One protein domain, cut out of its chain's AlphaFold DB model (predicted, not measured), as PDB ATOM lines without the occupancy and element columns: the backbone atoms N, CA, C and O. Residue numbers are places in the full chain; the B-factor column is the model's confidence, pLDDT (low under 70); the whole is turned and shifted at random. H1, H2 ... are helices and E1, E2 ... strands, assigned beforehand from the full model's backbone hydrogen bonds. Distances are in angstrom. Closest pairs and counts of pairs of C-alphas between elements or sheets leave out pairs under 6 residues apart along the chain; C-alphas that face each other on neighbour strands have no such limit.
ATOM      1  N   ALA A 951     -29.599  25.596 -43.651       47.69
ATOM      2  CA  ALA A 951     -30.436  26.659 -44.209       47.69
ATOM      3  C   ALA A 951     -31.892  26.627 -43.699       47.69
ATOM      4  O   ALA A 951     -32.502  27.694 -43.602       47.69
ATOM      5  N   ILE A 952     -32.403  25.457 -43.311       50.31
ATOM      6  CA  ILE A 952     -33.674  25.270 -42.594       50.31
ATOM      7  C   ILE A 952     -33.544  25.804 -41.167       50.31
ATOM      8  O   ILE A 952     -34.292  26.709 -40.802       50.31
ATOM      9  N   ASP A 953     -32.495  25.403 -40.436       49.03
ATOM     10  CA  ASP A 953     -32.148  25.955 -39.114       49.03
ATOM     11  C   ASP A 953     -31.979  27.492 -39.159       49.03
ATOM     12  O   ASP A 953     -32.144  28.199 -38.163       49.03
ATOM     13  N   ASN A 954     -31.617  28.048 -40.323       50.59
ATOM     14  CA  ASN A 954     -31.475  29.493 -40.526       50.59
ATOM     15  C   ASN A 954     -32.815  30.231 -40.712       50.59
ATOM     16  O   ASN A 954     -32.852  31.443 -40.479       50.59
ATOM     17  N   LEU A 955     -33.873  29.550 -41.168       51.44
ATOM     18  CA  LEU A 955     -35.195  30.117 -41.468       51.44
ATOM     19  C   LEU A 955     -36.233  29.800 -40.381       51.44
ATOM     20  O   LEU A 955     -37.049  30.673 -40.074       51.44
ATOM     21  N   GLU A 956     -36.170  28.618 -39.763       60.19
ATOM     22  CA  GLU A 956     -37.041  28.208 -38.649       60.19
ATOM     23  C   GLU A 956     -36.942  29.180 -37.476       60.19
ATOM     24  O   GLU A 956     -37.943  29.753 -37.079       60.19
ATOM     25  N   VAL A 957     -35.733  29.537 -37.036       63.66
ATOM     26  CA  VAL A 957     -35.515  30.437 -35.885       63.66
ATOM     27  C   VAL A 957     -36.209  31.799 -36.040       63.66
ATOM     28  O   VAL A 957     -36.663  32.401 -35.066       63.66
ATOM     29  N   VAL A 958     -36.287  32.332 -37.261       65.31
ATOM     30  CA  VAL A 958     -36.975  33.607 -37.507       65.31
ATOM     31  C   VAL A 958     -38.490  33.408 -37.549       65.31
ATOM     32  O   VAL A 958     -39.220  34.225 -36.988       65.31
ATOM     33  N   ASN A 959     -38.961  32.331 -38.180       66.56
ATOM     34  CA  ASN A 959     -40.383  32.015 -38.285       66.56
ATOM     35  C   ASN A 959     -40.988  31.603 -36.938       66.56
ATOM     36  O   ASN A 959     -42.039  32.124 -36.587       66.56
ATOM     37  N   ASP A 960     -40.298  30.779 -36.155       69.50
ATOM     38  CA  ASP A 960     -40.675  30.371 -34.801       69.50
ATOM     39  C   ASP A 960     -40.773  31.582 -33.879       69.50
ATOM     40  O   ASP A 960     -41.707  31.709 -33.087       69.50
ATOM     41  N   CYS A 961     -39.844  32.535 -34.026       76.19
ATOM     42  CA  CYS A 961     -39.924  33.804 -33.319       76.19
ATOM     43  C   CYS A 961     -41.175  34.588 -33.745       76.19
ATOM     44  O   CYS A 961     -41.855  35.147 -32.895       76.19
ATOM     45  N   ILE A 962     -41.526  34.638 -35.031       73.94
ATOM     46  CA  ILE A 962     -42.738  35.340 -35.491       73.94
ATOM     47  C   ILE A 962     -44.013  34.634 -35.002       73.94
ATOM     48  O   ILE A 962     -44.948  35.287 -34.533       73.94
ATOM     49  N   GLU A 963     -44.048  33.306 -35.078       72.94
ATOM     50  CA  GLU A 963     -45.184  32.479 -34.678       72.94
ATOM     51  C   GLU A 963     -45.434  32.553 -33.169       72.94
ATOM     52  O   GLU A 963     -46.578  32.761 -32.755       72.94
ATOM     53  N   ALA A 964     -44.378  32.503 -32.351       74.75
ATOM     54  CA  ALA A 964     -44.476  32.680 -30.904       74.75
ATOM     55  C   ALA A 964     -45.177  34.001 -30.551       74.75
ATOM     56  O   ALA A 964     -46.123  34.015 -29.765       74.75
ATOM     57  N   PHE A 965     -44.792  35.108 -31.186       77.81
ATOM     58  CA  PHE A 965     -45.428  36.406 -30.960       77.81
ATOM     59  C   PHE A 965     -46.852  36.493 -31.539       77.81
ATOM     60  O   PHE A 965     -47.701  37.142 -30.930       77.81
ATOM     61  N   SER A 966     -47.158  35.829 -32.662       74.62
ATOM     62  CA  SER A 966     -48.532  35.742 -33.193       74.62
ATOM     63  C   SER A 966     -49.468  35.004 -32.229       74.62
ATOM     64  O   SER A 966     -50.582  35.465 -31.982       74.62
ATOM     65  N   LEU A 967     -49.012  33.902 -31.627       74.06
ATOM     66  CA  LEU A 967     -49.772  33.171 -30.607       74.06
ATOM     67  C   LEU A 967     -50.041  34.036 -29.369       74.06
ATOM     68  O   LEU A 967     -51.156  34.019 -28.844       74.06
ATOM     69  N   ILE A 968     -49.047  34.816 -28.933       76.31
ATOM     70  CA  ILE A 968     -49.195  35.773 -27.827       76.31
ATOM     71  C   ILE A 968     -50.210  36.861 -28.208       76.31
ATOM     72  O   ILE A 968     -51.151  37.107 -27.460       76.31
ATOM     73  N   GLY A 969     -50.097  37.454 -29.399       72.75
ATOM     74  CA  GLY A 969     -51.047  38.452 -29.901       72.75
ATOM     75  C   GLY A 969     -52.498  37.968 -29.890       72.75
ATOM     76  O   GLY A 969     -53.368  38.635 -29.337       72.75
ATOM     77  N   LYS A 970     -52.756  36.757 -30.400       74.00
ATOM     78  CA  LYS A 970     -54.096  36.142 -30.387       74.00
ATOM     79  C   LYS A 970     -54.643  35.925 -28.979       74.00
ATOM     80  O   LYS A 970     -55.850  36.017 -28.779       74.00
ATOM     81  N   LYS A 971     -53.780  35.620 -28.006       75.56
ATOM     82  CA  LYS A 971     -54.188  35.426 -26.609       75.56
ATOM     83  C   LYS A 971     -54.625  36.743 -25.968       75.56
ATOM     84  O   LYS A 971     -55.617  36.751 -25.248       75.56
ATOM     85  N   TYR A 972     -53.923  37.840 -26.248       73.62
ATOM     86  CA  TYR A 972     -54.131  39.141 -25.601       73.62
ATOM     87  C   TYR A 972     -54.924  40.149 -26.443       73.62
ATOM     88  O   TYR A 972     -55.109  41.280 -26.013       73.62
ATOM     89  N   SER A 973     -55.463  39.746 -27.596       72.56
ATOM     90  CA  SER A 973     -56.256  40.618 -28.477       72.56
ATOM     91  C   SER A 973     -57.574  41.113 -27.874       72.56
ATOM     92  O   SER A 973     -58.250  41.933 -28.481       72.56
ATOM     93  N   HIS A 974     -57.985  40.564 -26.728       70.44
ATOM     94  CA  HIS A 974     -59.143  41.031 -25.964       70.44
ATOM     95  C   HIS A 974     -58.823  42.259 -25.096       70.44
ATOM     96  O   HIS A 974     -59.742  42.861 -24.553       70.44
ATOM     97  N   LEU A 975     -57.541  42.606 -24.931       68.31
ATOM     98  CA  LEU A 975     -57.107  43.806 -24.222       68.31
ATOM     99  C   LEU A 975     -57.101  45.009 -25.173       68.31
ATOM    100  O   LEU A 975     -56.632  44.907 -26.309       68.31
ATOM    101  N   ASP A 976     -57.563  46.163 -24.690       62.03
ATOM    102  CA  ASP A 976     -57.689  47.373 -25.506       62.03
ATOM    103  C   ASP A 976     -56.359  47.804 -26.146       62.03
ATOM    104  O   ASP A 976     -55.316  47.973 -25.497       62.03
ATOM    105  N   GLY A 977     -56.416  47.991 -27.465       65.19
ATOM    106  CA  GLY A 977     -55.294  48.402 -28.302       65.19
ATOM    107  C   GLY A 977     -54.341  47.282 -28.729       65.19
ATOM    108  O   GLY A 977     -53.416  47.590 -29.472       65.19
ATOM    109  N   PHE A 978     -54.521  46.020 -28.311       71.19
ATOM    110  CA  PHE A 978     -53.661  44.903 -28.736       71.19
ATOM    111  C   PHE A 978     -54.094  44.281 -30.077       71.19
ATOM    112  O   PHE A 978     -55.245  43.898 -30.271       71.19
ATOM    113  N   LEU A 979     -53.141  44.103 -30.995       68.50
ATOM    114  CA  LEU A 979     -53.350  43.448 -32.288       68.50
ATOM    115  C   LEU A 979     -53.398  41.921 -32.152       68.50
ATOM    116  O   LEU A 979     -52.513  41.308 -31.553       68.50
ATOM    117  N   SER A 980     -54.376  41.292 -32.813       62.00
ATOM    118  CA  SER A 980     -54.491  39.827 -32.901       62.00
ATOM    119  C   SER A 980     -53.305  39.176 -33.617       62.00
ATOM    120  O   SER A 980     -52.898  38.075 -33.260       62.00
ATOM    121  N   ASN A 981     -52.714  39.878 -34.586       67.69
ATOM    122  CA  ASN A 981     -51.465  39.506 -35.242       67.69
ATOM    123  C   ASN A 981     -50.484  40.689 -35.166       67.69
ATOM    124  O   ASN A 981     -50.531  41.568 -36.033       67.69
ATOM    125  N   PRO A 982     -49.613  40.750 -34.142       73.00
ATOM    126  CA  PRO A 982     -48.627  41.815 -34.014       73.00
ATOM    127  C   PRO A 982     -47.683  41.821 -35.218       73.00
ATOM    128  O   PRO A 982     -47.205  40.772 -35.658       73.00
ATOM    129  N   LYS A 983     -47.394  43.009 -35.760       76.19
ATOM    130  CA  LYS A 983     -46.443  43.141 -36.874       76.19
ATOM    131  C   LYS A 983     -45.023  43.126 -36.327       76.19
ATOM    132  O   LYS A 983     -44.648  43.983 -35.527       76.19
ATOM    133  N   ILE A 984     -44.227  42.171 -36.790       77.19
ATOM    134  CA  ILE A 984     -42.836  41.990 -36.378       77.19
ATOM    135  C   ILE A 984     -41.940  42.294 -37.563       77.19
ATOM    136  O   ILE A 984     -42.139  41.769 -38.658       77.19
ATOM    137  N   PHE A 985     -40.935  43.134 -37.353       78.62
ATOM    138  CA  PHE A 985     -39.955  43.425 -38.384       78.62
ATOM    139  C   PHE A 985     -38.581  43.691 -37.782       78.62
ATOM    140  O   PHE A 985     -38.432  44.186 -36.671       78.62
ATOM    141  N   PHE A 986     -37.549  43.360 -38.548       77.50
ATOM    142  CA  PHE A 986     -36.163  43.525 -38.131       77.50
ATOM    143  C   PHE A 986     -35.607  44.840 -38.678       77.50
ATOM    144  O   PHE A 986     -35.506  45.004 -39.899       77.50
ATOM    145  N   LYS A 987     -35.205  45.754 -37.791       82.19
ATOM    146  CA  LYS A 987     -34.537  47.009 -38.149       82.19
ATOM    147  C   LYS A 987     -33.023  46.803 -38.145       82.19
ATOM    148  O   LYS A 987     -32.438  46.447 -37.123       82.19
ATOM    149  N   LEU A 988     -32.395  47.020 -39.298       78.81
ATOM    150  CA  LEU A 988     -30.942  46.936 -39.465       78.81
ATOM    151  C   LEU A 988     -30.321  48.327 -39.320       78.81
ATOM    152  O   LEU A 988     -30.761  49.261 -39.988       78.81
ATOM    153  N   ILE A 989     -29.282  48.447 -38.496       77.75
ATOM    154  CA  ILE A 989     -28.506  49.678 -38.312       77.75
ATOM    155  C   ILE A 989     -27.061  49.373 -38.721       77.75
ATOM    156  O   ILE A 989     -26.430  48.462 -38.178       77.75
ATOM    157  N   LYS A 990     -26.545  50.096 -39.721       70.94
ATOM    158  CA  LYS A 990     -25.131  49.997 -40.116       70.94
ATOM    159  C   LYS A 990     -24.266  50.609 -39.018       70.94
ATOM    160  O   LYS A 990     -24.581  51.704 -38.566       70.94
ATOM    161  N   ILE A 991     -23.222  49.889 -38.612       71.50
ATOM    162  CA  ILE A 991     -22.223  50.397 -37.665       71.50
ATOM    163  C   ILE A 991     -21.028  50.909 -38.476       71.50
ATOM    164  O   ILE A 991     -20.794  52.108 -38.469       71.50
ATOM    165  N   ASP A 992     -20.410  50.047 -39.297       68.62
ATOM    166  CA  ASP A 992     -19.309  50.407 -40.212       68.62
ATOM    167  C   ASP A 992     -19.514  49.819 -41.626       68.62
ATOM    168  O   ASP A 992     -20.495  49.113 -41.885       68.62
ATOM    169  N   ASN A 993     -18.565  50.042 -42.554       58.78
ATOM    170  CA  ASN A 993     -18.615  49.505 -43.929       58.78
ATOM    171  C   ASN A 993     -18.792  47.974 -43.994       58.78
ATOM    172  O   ASN A 993     -19.374  47.473 -44.957       58.78
ATOM    173  N   ASN A 994     -18.362  47.247 -42.953       56.66
ATOM    174  CA  ASN A 994     -18.378  45.783 -42.908       56.66
ATOM    175  C   ASN A 994     -19.309  45.179 -41.841       56.66
ATOM    176  O   ASN A 994     -19.439  43.959 -41.811       56.66
ATOM    177  N   SER A 995     -19.960  45.973 -40.978       65.50
ATOM    178  CA  SER A 995     -20.702  45.478 -39.806       65.50
ATOM    179  C   SER A 995     -22.128  46.049 -39.722       65.50
ATOM    180  O   SER A 995     -22.387  47.236 -39.934       65.50
ATOM    181  N   THR A 996     -23.100  45.187 -39.411       78.06
ATOM    182  CA  THR A 996     -24.516  45.556 -39.255       78.06
ATOM    183  C   THR A 996     -25.067  45.035 -37.937       78.06
ATOM    184  O   THR A 996     -24.921  43.855 -37.621       78.06
ATOM    185  N   SER A 997     -25.727  45.903 -37.172       83.44
ATOM    186  CA  SER A 997     -26.529  45.496 -36.018       83.44
ATOM    187  C   SER A 997     -27.985  45.294 -36.414       83.44
ATOM    188  O   SER A 997     -28.490  45.929 -37.345       83.44
ATOM    189  N   CYS A 998     -28.661  44.380 -35.722       82.94
ATOM    190  CA  CYS A 998     -30.067  44.090 -35.955       82.94
ATOM    191  C   CYS A 998     -30.872  44.157 -34.657       82.94
ATOM    192  O   CYS A 998     -30.549  43.467 -33.689       82.94
ATOM    193  N   CYS A 999     -31.957  44.929 -34.681       84.00
ATOM    194  CA  CYS A 999     -32.952  45.004 -33.615       84.00
ATOM    195  C   CYS A 999     -34.290  44.417 -34.094       84.00
ATOM    196  O   CYS A 999     -34.667  44.589 -35.259       84.00
ATOM    197  N   LEU A1000     -34.988  43.700 -33.212       85.06
ATOM    198  CA  LEU A1000     -36.336  43.190 -33.451       85.06
ATOM    199  C   LEU A1000     -37.349  44.234 -32.973       85.06
ATOM    200  O   LEU A1000     -37.371  44.570 -31.792       85.06
ATOM    201  N   ASN A1001     -38.190  44.720 -33.880       83.06
ATOM    202  CA  ASN A1001     -39.276  45.633 -33.552       83.06
ATOM    203  C   ASN A1001     -40.596  44.882 -33.563       83.06
ATOM    204  O   ASN A1001     -40.879  44.132 -34.503       83.06
ATOM    205  N   VAL A1002     -41.412  45.134 -32.546       81.38
ATOM    206  CA  VAL A1002     -42.724  44.513 -32.429       81.38
ATOM    207  C   VAL A1002     -43.795  45.573 -32.254       81.38
ATOM    208  O   VAL A1002     -43.720  46.424 -31.371       81.38
ATOM    209  N   LEU A1003     -44.799  45.516 -33.119       80.75
ATOM    210  CA  LEU A1003     -45.950  46.401 -33.110       80.75
ATOM    211  C   LEU A1003     -47.154  45.628 -32.564       80.75
ATOM    212  O   LEU A1003     -47.786  44.860 -33.289       80.75
ATOM    213  N   PHE A1004     -47.431  45.812 -31.272       73.81
ATOM    214  CA  PHE A1004     -48.604  45.245 -30.598       73.81
ATOM    215  C   PHE A1004     -49.793  46.206 -30.555       73.81
ATOM    216  O   PHE A1004     -50.910  45.726 -30.416       73.81
ATOM    217  N   LYS A1005     -49.570  47.522 -30.700       70.62
ATOM    218  CA  LYS A1005     -50.610  48.565 -30.756       70.62
ATOM    219  C   LYS A1005     -50.521  49.352 -32.062       70.62
ATOM    220  O   LYS A1005     -49.436  49.463 -32.621       70.62
ATOM    221  N   GLU A1006     -51.630  49.917 -32.536       62.34
ATOM    222  CA  GLU A1006     -51.733  50.540 -33.873       62.34
ATOM    223  C   GLU A1006     -50.753  51.703 -34.135       62.34
ATOM    224  O   GLU A1006     -50.451  51.976 -35.295       62.34
ATOM    225  N   CYS A1007     -50.193  52.337 -33.096       58.69
ATOM    226  CA  CYS A1007     -49.449  53.594 -33.248       58.69
ATOM    227  C   CYS A1007     -47.934  53.531 -32.966       58.69
ATOM    228  O   CYS A1007     -47.217  54.406 -33.448       58.69
ATOM    229  N   GLU A1008     -47.400  52.538 -32.235       67.94
ATOM    230  CA  GLU A1008     -45.973  52.530 -31.842       67.94
ATOM    231  C   GLU A1008     -45.323  51.136 -31.905       67.94
ATOM    232  O   GLU A1008     -45.806  50.161 -31.327       67.94
ATOM    233  N   ALA A1009     -44.186  51.044 -32.605       78.06
ATOM    234  CA  ALA A1009     -43.360  49.840 -32.646       78.06
ATOM    235  C   ALA A1009     -42.352  49.860 -31.490       78.06
ATOM    236  O   ALA A1009     -41.530  50.772 -31.400       78.06
ATOM    237  N   VAL A1010     -42.375  48.832 -30.642       81.06
ATOM    238  CA  VAL A1010     -41.465  48.702 -29.499       81.06
ATOM    239  C   VAL A1010     -40.194  47.969 -29.948       81.06
ATOM    240  O   VAL A1010     -40.281  46.808 -30.363       81.06
ATOM    241  N   PRO A1011     -39.010  48.611 -29.896       82.88
ATOM    242  CA  PRO A1011     -37.751  47.959 -30.227       82.88
ATOM    243  C   PRO A1011     -37.233  47.148 -29.032       82.88
ATOM    244  O   PRO A1011     -37.022  47.687 -27.942       82.88
ATOM    245  N   LEU A1012     -36.979  45.857 -29.237       84.50
ATOM    246  CA  LEU A1012     -36.386  44.972 -28.232       84.50
ATOM    247  C   LEU A1012     -34.852  45.076 -28.264       84.50
ATOM    248  O   LEU A1012     -34.138  44.152 -28.669       84.50
ATOM    249  N   ASN A1013     -34.348  46.245 -27.866       82.00
ATOM    250  CA  ASN A1013     -32.925  46.596 -27.892       82.00
ATOM    251  C   ASN A1013     -32.053  45.654 -27.047       82.00
ATOM    252  O   ASN A1013     -30.884  45.430 -27.352       82.00
ATOM    253  N   GLU A1014     -32.632  45.061 -26.010       82.81
ATOM    254  CA  GLU A1014     -32.000  44.070 -25.143       82.81
ATOM    255  C   GLU A1014     -31.489  42.819 -25.882       82.81
ATOM    256  O   GLU A1014     -30.594  42.152 -25.371       82.81
ATOM    257  N   PHE A1015     -31.999  42.502 -27.078       83.62
ATOM    258  CA  PHE A1015     -31.603  41.317 -27.851       83.62
ATOM    259  C   PHE A1015     -30.736  41.640 -29.079       83.62
ATOM    260  O   PHE A1015     -30.516  40.762 -29.915       83.62
ATOM    261  N   ILE A1016     -30.221  42.870 -29.206       84.38
ATOM    262  CA  ILE A1016     -29.414  43.289 -30.365       84.38
ATOM    263  C   ILE A1016     -28.180  42.397 -30.548       84.38
ATOM    264  O   ILE A1016     -27.441  42.094 -29.605       84.38
ATOM    265  N   LYS A1017     -27.922  42.017 -31.804       81.56
ATOM    266  CA  LYS A1017     -26.721  41.291 -32.227       81.56
ATOM    267  C   LYS A1017     -26.070  41.961 -33.433       81.56
ATOM    268  O   LYS A1017     -26.750  42.542 -34.279       81.56
ATOM    269  N   ILE A1018     -24.740  41.883 -33.482       81.38
ATOM    270  CA  ILE A1018     -23.894  42.509 -34.503       81.38
ATOM    271  C   ILE A1018     -23.292  41.413 -35.377       81.38
ATOM    272  O   ILE A1018     -22.782  40.417 -34.866       81.38
ATOM    273  N   SER A1019     -23.363  41.589 -36.696       72.19
ATOM    274  CA  SER A1019     -22.750  40.677 -37.656       72.19
ATOM    275  C   SER A1019     -22.370  41.379 -38.959       72.19
ATOM    276  O   SER A1019     -23.029  42.330 -39.388       72.19
ATOM    277  N   ASN A1020     -21.357  40.842 -39.641       65.75
ATOM    278  CA  ASN A1020     -20.940  41.289 -40.973       65.75
ATOM    279  C   ASN A1020     -21.936  40.877 -42.075       65.75
ATOM    280  O   ASN A1020     -21.849  41.334 -43.211       65.75
ATOM    281  N   ASN A1021     -22.912  40.019 -41.753       65.12
ATOM    282  CA  ASN A1021     -23.970  39.593 -42.663       65.12
ATOM    283  C   ASN A1021     -25.347  40.002 -42.116       65.12
ATOM    284  O   ASN A1021     -25.765  39.547 -41.053       65.12
ATOM    285  N   LYS A1022     -26.096  40.791 -42.899       70.62
ATOM    286  CA  LYS A1022     -27.454  41.260 -42.564       70.62
ATOM    287  C   LYS A1022     -28.414  40.124 -42.182       70.62
ATOM    288  O   LYS A1022     -29.226  40.298 -41.278       70.62
ATOM    289  N   LYS A1023     -28.347  38.971 -42.863       60.03
ATOM    290  CA  LYS A1023     -29.188  37.798 -42.558       60.03
ATOM    291  C   LYS A1023     -28.758  37.131 -41.246       60.03
ATOM    292  O   LYS A1023     -29.610  36.754 -40.448       60.03
ATOM    293  N   LEU A1024     -27.451  37.060 -40.988       66.19
ATOM    294  CA  LEU A1024     -26.901  36.486 -39.757       66.19
ATOM    295  C   LEU A1024     -27.208  37.364 -38.534       66.19
ATOM    296  O   LEU A1024     -27.559  36.834 -37.486       66.19
ATOM    297  N   ALA A1025     -27.177  38.693 -38.681       72.56
ATOM    298  CA  ALA A1025     -27.583  39.621 -37.626       72.56
ATOM    299  C   ALA A1025     -29.054  39.403 -37.220       72.56
ATOM    300  O   ALA A1025     -29.339  39.261 -36.035       72.56
ATOM    301  N   LYS A1026     -29.974  39.280 -38.195       76.25
ATOM    302  CA  LYS A1026     -31.392  38.950 -37.937       76.25
ATOM    303  C   LYS A1026     -31.549  37.628 -37.183       76.25
ATOM    304  O   LYS A1026     -32.280  37.578 -36.197       76.25
ATOM    305  N   ARG A1027     -30.826  36.586 -37.612       71.25
ATOM    306  CA  ARG A1027     -30.837  35.257 -36.980       71.25
ATOM    307  C   ARG A1027     -30.377  35.315 -35.528       71.25
ATOM    308  O   ARG A1027     -31.067  34.808 -34.655       71.25
ATOM    309  N   MET A1028     -29.223  35.926 -35.265       70.75
ATOM    310  CA  MET A1028     -28.669  35.993 -33.911       70.75
ATOM    311  C   MET A1028     -29.609  36.744 -32.961       70.75
ATOM    312  O   MET A1028     -29.752  36.341 -31.807       70.75
ATOM    313  N   THR A1029     -30.271  37.798 -33.449       80.88
ATOM    314  CA  THR A1029     -31.295  38.532 -32.694       80.88
ATOM    315  C   THR A1029     -32.525  37.654 -32.422       80.88
ATOM    316  O   THR A1029     -32.941  37.551 -31.272       80.88
ATOM    317  N   ALA A1030     -33.069  36.957 -33.429       79.81
ATOM    318  CA  ALA A1030     -34.216  36.053 -33.261       79.81
ATOM    319  C   ALA A1030     -33.916  34.876 -32.312       79.81
ATOM    320  O   ALA A1030     -34.694  34.594 -31.402       79.81
ATOM    321  N   GLN A1031     -32.743  34.250 -32.446       78.19
ATOM    322  CA  GLN A1031     -32.298  33.169 -31.564       78.19
ATOM    323  C   GLN A1031     -32.157  33.640 -30.114       78.19
ATOM    324  O   GLN A1031     -32.491  32.906 -29.189       78.19
ATOM    325  N   ALA A1032     -31.656  34.859 -29.892       80.12
ATOM    326  CA  ALA A1032     -31.515  35.402 -28.545       80.12
ATOM    327  C   ALA A1032     -32.881  35.567 -27.854       80.12
ATOM    328  O   ALA A1032     -32.991  35.293 -26.657       80.12
ATOM    329  N   VAL A1033     -33.911  35.947 -28.615       83.56
ATOM    330  CA  VAL A1033     -35.296  36.055 -28.137       83.56
ATOM    331  C   VAL A1033     -35.887  34.673 -27.850       83.56
ATOM    332  O   VAL A1033     -36.399  34.455 -26.754       83.56
ATOM    333  N   LEU A1034     -35.758  33.716 -28.773       78.88
ATOM    334  CA  LEU A1034     -36.268  32.351 -28.584       78.88
ATOM    335  C   LEU A1034     -35.580  31.611 -27.432       78.88
ATOM    336  O   LEU A1034     -36.245  30.980 -26.619       78.88
ATOM    337  N   ASN A1035     -34.261  31.740 -27.287       79.19
ATOM    338  CA  ASN A1035     -33.545  31.158 -26.150       79.19
ATOM    339  C   ASN A1035     -34.059  31.716 -24.817       79.19
ATOM    340  O   ASN A1035     -34.131  30.990 -23.830       79.19
ATOM    341  N   CYS A1036     -34.426  33.000 -24.785       79.94
ATOM    342  CA  CYS A1036     -35.053  33.611 -23.620       79.94
ATOM    343  C   CYS A1036     -36.462  33.048 -23.375       79.94
ATOM    344  O   CYS A1036     -36.779  32.665 -22.249       79.94
ATOM    345  N   TYR A1037     -37.266  32.926 -24.436       78.12
ATOM    346  CA  TYR A1037     -38.600  32.324 -24.404       78.12
ATOM    347  C   TYR A1037     -38.584  30.902 -23.825       78.12
ATOM    348  O   TYR A1037     -39.296  30.618 -22.863       78.12
ATOM    349  N   TYR A1038     -37.716  30.027 -24.342       75.12
ATOM    350  CA  TYR A1038     -37.612  28.647 -23.869       75.12
ATOM    351  C   TYR A1038     -37.038  28.546 -22.454       75.12
ATOM    352  O   TYR A1038     -37.483  27.706 -21.677       75.12
ATOM    353  N   LYS A1039     -36.087  29.414 -22.084       80.25
ATOM    354  CA  LYS A1039     -35.469  29.387 -20.751       80.25
ATOM    355  C   LYS A1039     -36.410  29.874 -19.644       80.25
ATOM    356  O   LYS A1039     -36.381  29.325 -18.546       80.25
ATOM    357  N   LEU A1040     -37.211  30.910 -19.901       79.25
ATOM    358  CA  LEU A1040     -38.163  31.445 -18.922       79.25
ATOM    359  C   LEU A1040     -39.439  30.602 -18.807       79.25
ATOM    360  O   LEU A1040     -40.105  30.649 -17.772       79.25
ATOM    361  N   GLY A1041     -39.776  29.853 -19.859       73.44
ATOM    362  CA  GLY A1041     -41.083  29.233 -20.018       73.44
ATOM    363  C   GLY A1041     -42.130  30.236 -20.516       73.44
ATOM    364  O   GLY A1041     -42.026  31.449 -20.307       73.44
ATOM    365  N   LYS A1042     -43.162  29.709 -21.183       74.19
ATOM    366  CA  LYS A1042     -44.159  30.492 -21.928       74.19
ATOM    367  C   LYS A1042     -44.837  31.579 -21.085       74.19
ATOM    368  O   LYS A1042     -44.843  32.736 -21.487       74.19
ATOM    369  N   GLU A1043     -45.357  31.238 -19.906       75.88
ATOM    370  CA  GLU A1043     -46.141  32.170 -19.077       75.88
ATOM    371  C   GLU A1043     -45.307  33.334 -18.518       75.88
ATOM    372  O   GLU A1043     -45.741  34.487 -18.542       75.88
ATOM    373  N   LYS A1044     -44.074  33.061 -18.066       80.88
ATOM    374  CA  LYS A1044     -43.172  34.096 -17.536       80.88
ATOM    375  C   LYS A1044     -42.651  35.016 -18.632       80.88
ATOM    376  O   LYS A1044     -42.550  36.222 -18.408       80.88
ATOM    377  N   PHE A1045     -42.320  34.468 -19.803       84.62
ATOM    378  CA  PHE A1045     -41.912  35.284 -20.944       84.62
ATOM    379  C   PHE A1045     -43.058  36.186 -21.415       84.62
ATOM    380  O   PHE A1045     -42.833  37.371 -21.638       84.62
ATOM    381  N   GLU A1046     -44.280  35.652 -21.515       83.81
ATOM    382  CA  GLU A1046     -45.483  36.416 -21.873       83.81
ATOM    383  C   GLU A1046     -45.711  37.599 -20.924       83.81
ATOM    384  O   GLU A1046     -45.868  38.729 -21.383       83.81
ATOM    385  N   SER A1047     -45.662  37.362 -19.609       80.88
ATOM    386  CA  SER A1047     -45.846  38.410 -18.599       80.88
ATOM    387  C   SER A1047     -44.798  39.527 -18.710       80.88
ATOM    388  O   SER A1047     -45.167  40.699 -18.794       80.88
ATOM    389  N   LYS A1048     -43.506  39.177 -18.807       84.12
ATOM    390  CA  LYS A1048     -42.413  40.155 -18.960       84.12
ATOM    391  C   LYS A1048     -42.472  40.908 -20.288       84.12
ATOM    392  O   LYS A1048     -42.188  42.102 -20.348       84.12
ATOM    393  N   LEU A1049     -42.862  40.228 -21.366       83.69
ATOM    394  CA  LEU A1049     -43.030  40.855 -22.672       83.69
ATOM    395  C   LEU A1049     -44.169  41.884 -22.648       83.69
ATOM    396  O   LEU A1049     -44.005  42.982 -23.173       83.69
ATOM    397  N   ILE A1050     -45.298  41.571 -22.008       80.56
ATOM    398  CA  ILE A1050     -46.419  42.511 -21.861       80.56
ATOM    399  C   ILE A1050     -46.022  43.714 -21.007       80.56
ATOM    400  O   ILE A1050     -46.336  44.846 -21.371       80.56
ATOM    401  N   GLU A1051     -45.287  43.510 -19.914       81.44
ATOM    402  CA  GLU A1051     -44.738  44.601 -19.093       81.44
ATOM    403  C   GLU A1051     -43.816  45.514 -19.924       81.44
ATOM    404  O   GLU A1051     -43.974  46.739 -19.946       81.44
ATOM    405  N   ARG A1052     -42.932  44.905 -20.726       81.75
ATOM    406  CA  ARG A1052     -42.020  45.596 -21.645       81.75
ATOM    407  C   ARG A1052     -42.742  46.434 -22.703       81.75
ATOM    408  O   ARG A1052     -42.252  47.511 -23.062       81.75
ATOM    409  N   ILE A1053     -43.862  45.932 -23.224       78.19
ATOM    410  CA  ILE A1053     -44.689  46.601 -24.242       78.19
ATOM    411  C   ILE A1053     -45.536  47.713 -23.624       78.19
ATOM    412  O   ILE A1053     -45.723  48.752 -24.252       78.19
ATOM    413  N   THR A1054     -46.056  47.511 -22.410       75.25
ATOM    414  CA  THR A1054     -46.902  48.498 -21.716       75.25
ATOM    415  C   THR A1054     -46.099  49.679 -21.177       75.25
ATOM    416  O   THR A1054     -46.615  50.793 -21.155       75.25
ATOM    417  N   HIS A1055     -44.819  49.477 -20.846       78.56
ATOM    418  CA  HIS A1055     -43.923  50.528 -20.359       78.56
ATOM    419  C   HIS A1055     -42.709  50.715 -21.286       78.56
ATOM    420  O   HIS A1055     -41.573  50.452 -20.880       78.56
TER     421      HIS A1055
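AT A GLANCE: This is residues 951 to 1055 of the 1066 residues of the protein "Ribonuclease III" of Neocallimastix californiae (UniProt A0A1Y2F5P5). A long, strongly twisted hairpin of E1 and E2 is widened by short E3 and E4, which pair with different parts of E2. H1 packs over E1 and crosses H2, which packs beside the strands at the sheet's level, while H3, after a turn at the end of H2, folds back until its residues 1050 to 1054 reach E2 and E3. The printed part has 105 residues with three named helices and four named strands: along the chain H1 comes first, then the strands E1 to E4, then H2 and H3; the class is mixed, helices and strands, and in the branched sheet E2 is the antiparallel neighbour of E1, of E3 and of E4. The whole is compact, with a radius of gyration of the C-alphas of 13.9 A, yet elongated in outline, spanning 44 by 28 by 20 A.

IN THESE COORDINATES: E2, the longest strand, holds residues 995 to 1005 and is 31.4 A long; E1 holds residues 983 to 992, 28.3 A. E3 is residues 1008 to 1011, 9.5 A, and E4 is residues 1017 to 1019, 6.8 A. H1, residues 951 to 972, is 32.6 A long and begins at C-alpha 951 (-30.436, 26.659, -44.209). H2 is residues 1022 to 1040, 27.7 A. H3, residues 1042 to 1054, is 18.2 A long and ends at C-alpha 1054 (-46.902, 48.498, -21.716).

HOW THE PARTS SIT: E1, E2 and E3 form a meander, each strand the antiparallel neighbour of the one before; E1 and E2 are a hairpin, as are E2 and E3. E1 lies on one side of E2, with N 987 and O 999 2.8 A apart, within hydrogen-bond range. On the other side are E3, with N 1010 and O 1002 at 2.9 A, and E4, antiparallel to E2, with N 996 and O 1019 at 2.9 A. H2 is on the sheet, at the sheet's level; its closest C-alphas to E2 are those of Ala 1025 and Cys 998, 5.4 A. H1 is on the sheet over E1, at a height of 10.5 A, slantwise at 43 degrees on the local plane. Its residues 954 to 961 alone touch H2, closest at the C-alphas of Val 958 and Ala 1030, 5.6 A, with a steep tilt of 52 degrees, the same way. H3 only grazes the sheet; the C-alphas of Val 1010 and Ile 1053, the closest of E3 and H3, are 6.5 A apart. H3 is close to H2 but not clearly touching it, the closest C-alphas being those of Tyr 1037 and Phe 1045, 5.6 A. In H2 and H3 every O i to N i+4 pair is within hydrogen-bond range, in H1 16 of 18.

THE WHOLE: The two C-alphas farthest apart, those of His 974 and Asn 993, are 45.1 A apart. The printed part has no cut and no long link; the link from H1 to E1, 10 residues, is short, and the other links are tight. Mean pLDDT of the printed part is 73.8, and 27 residues are under 70, among them 951 to 960 and 992 to 995.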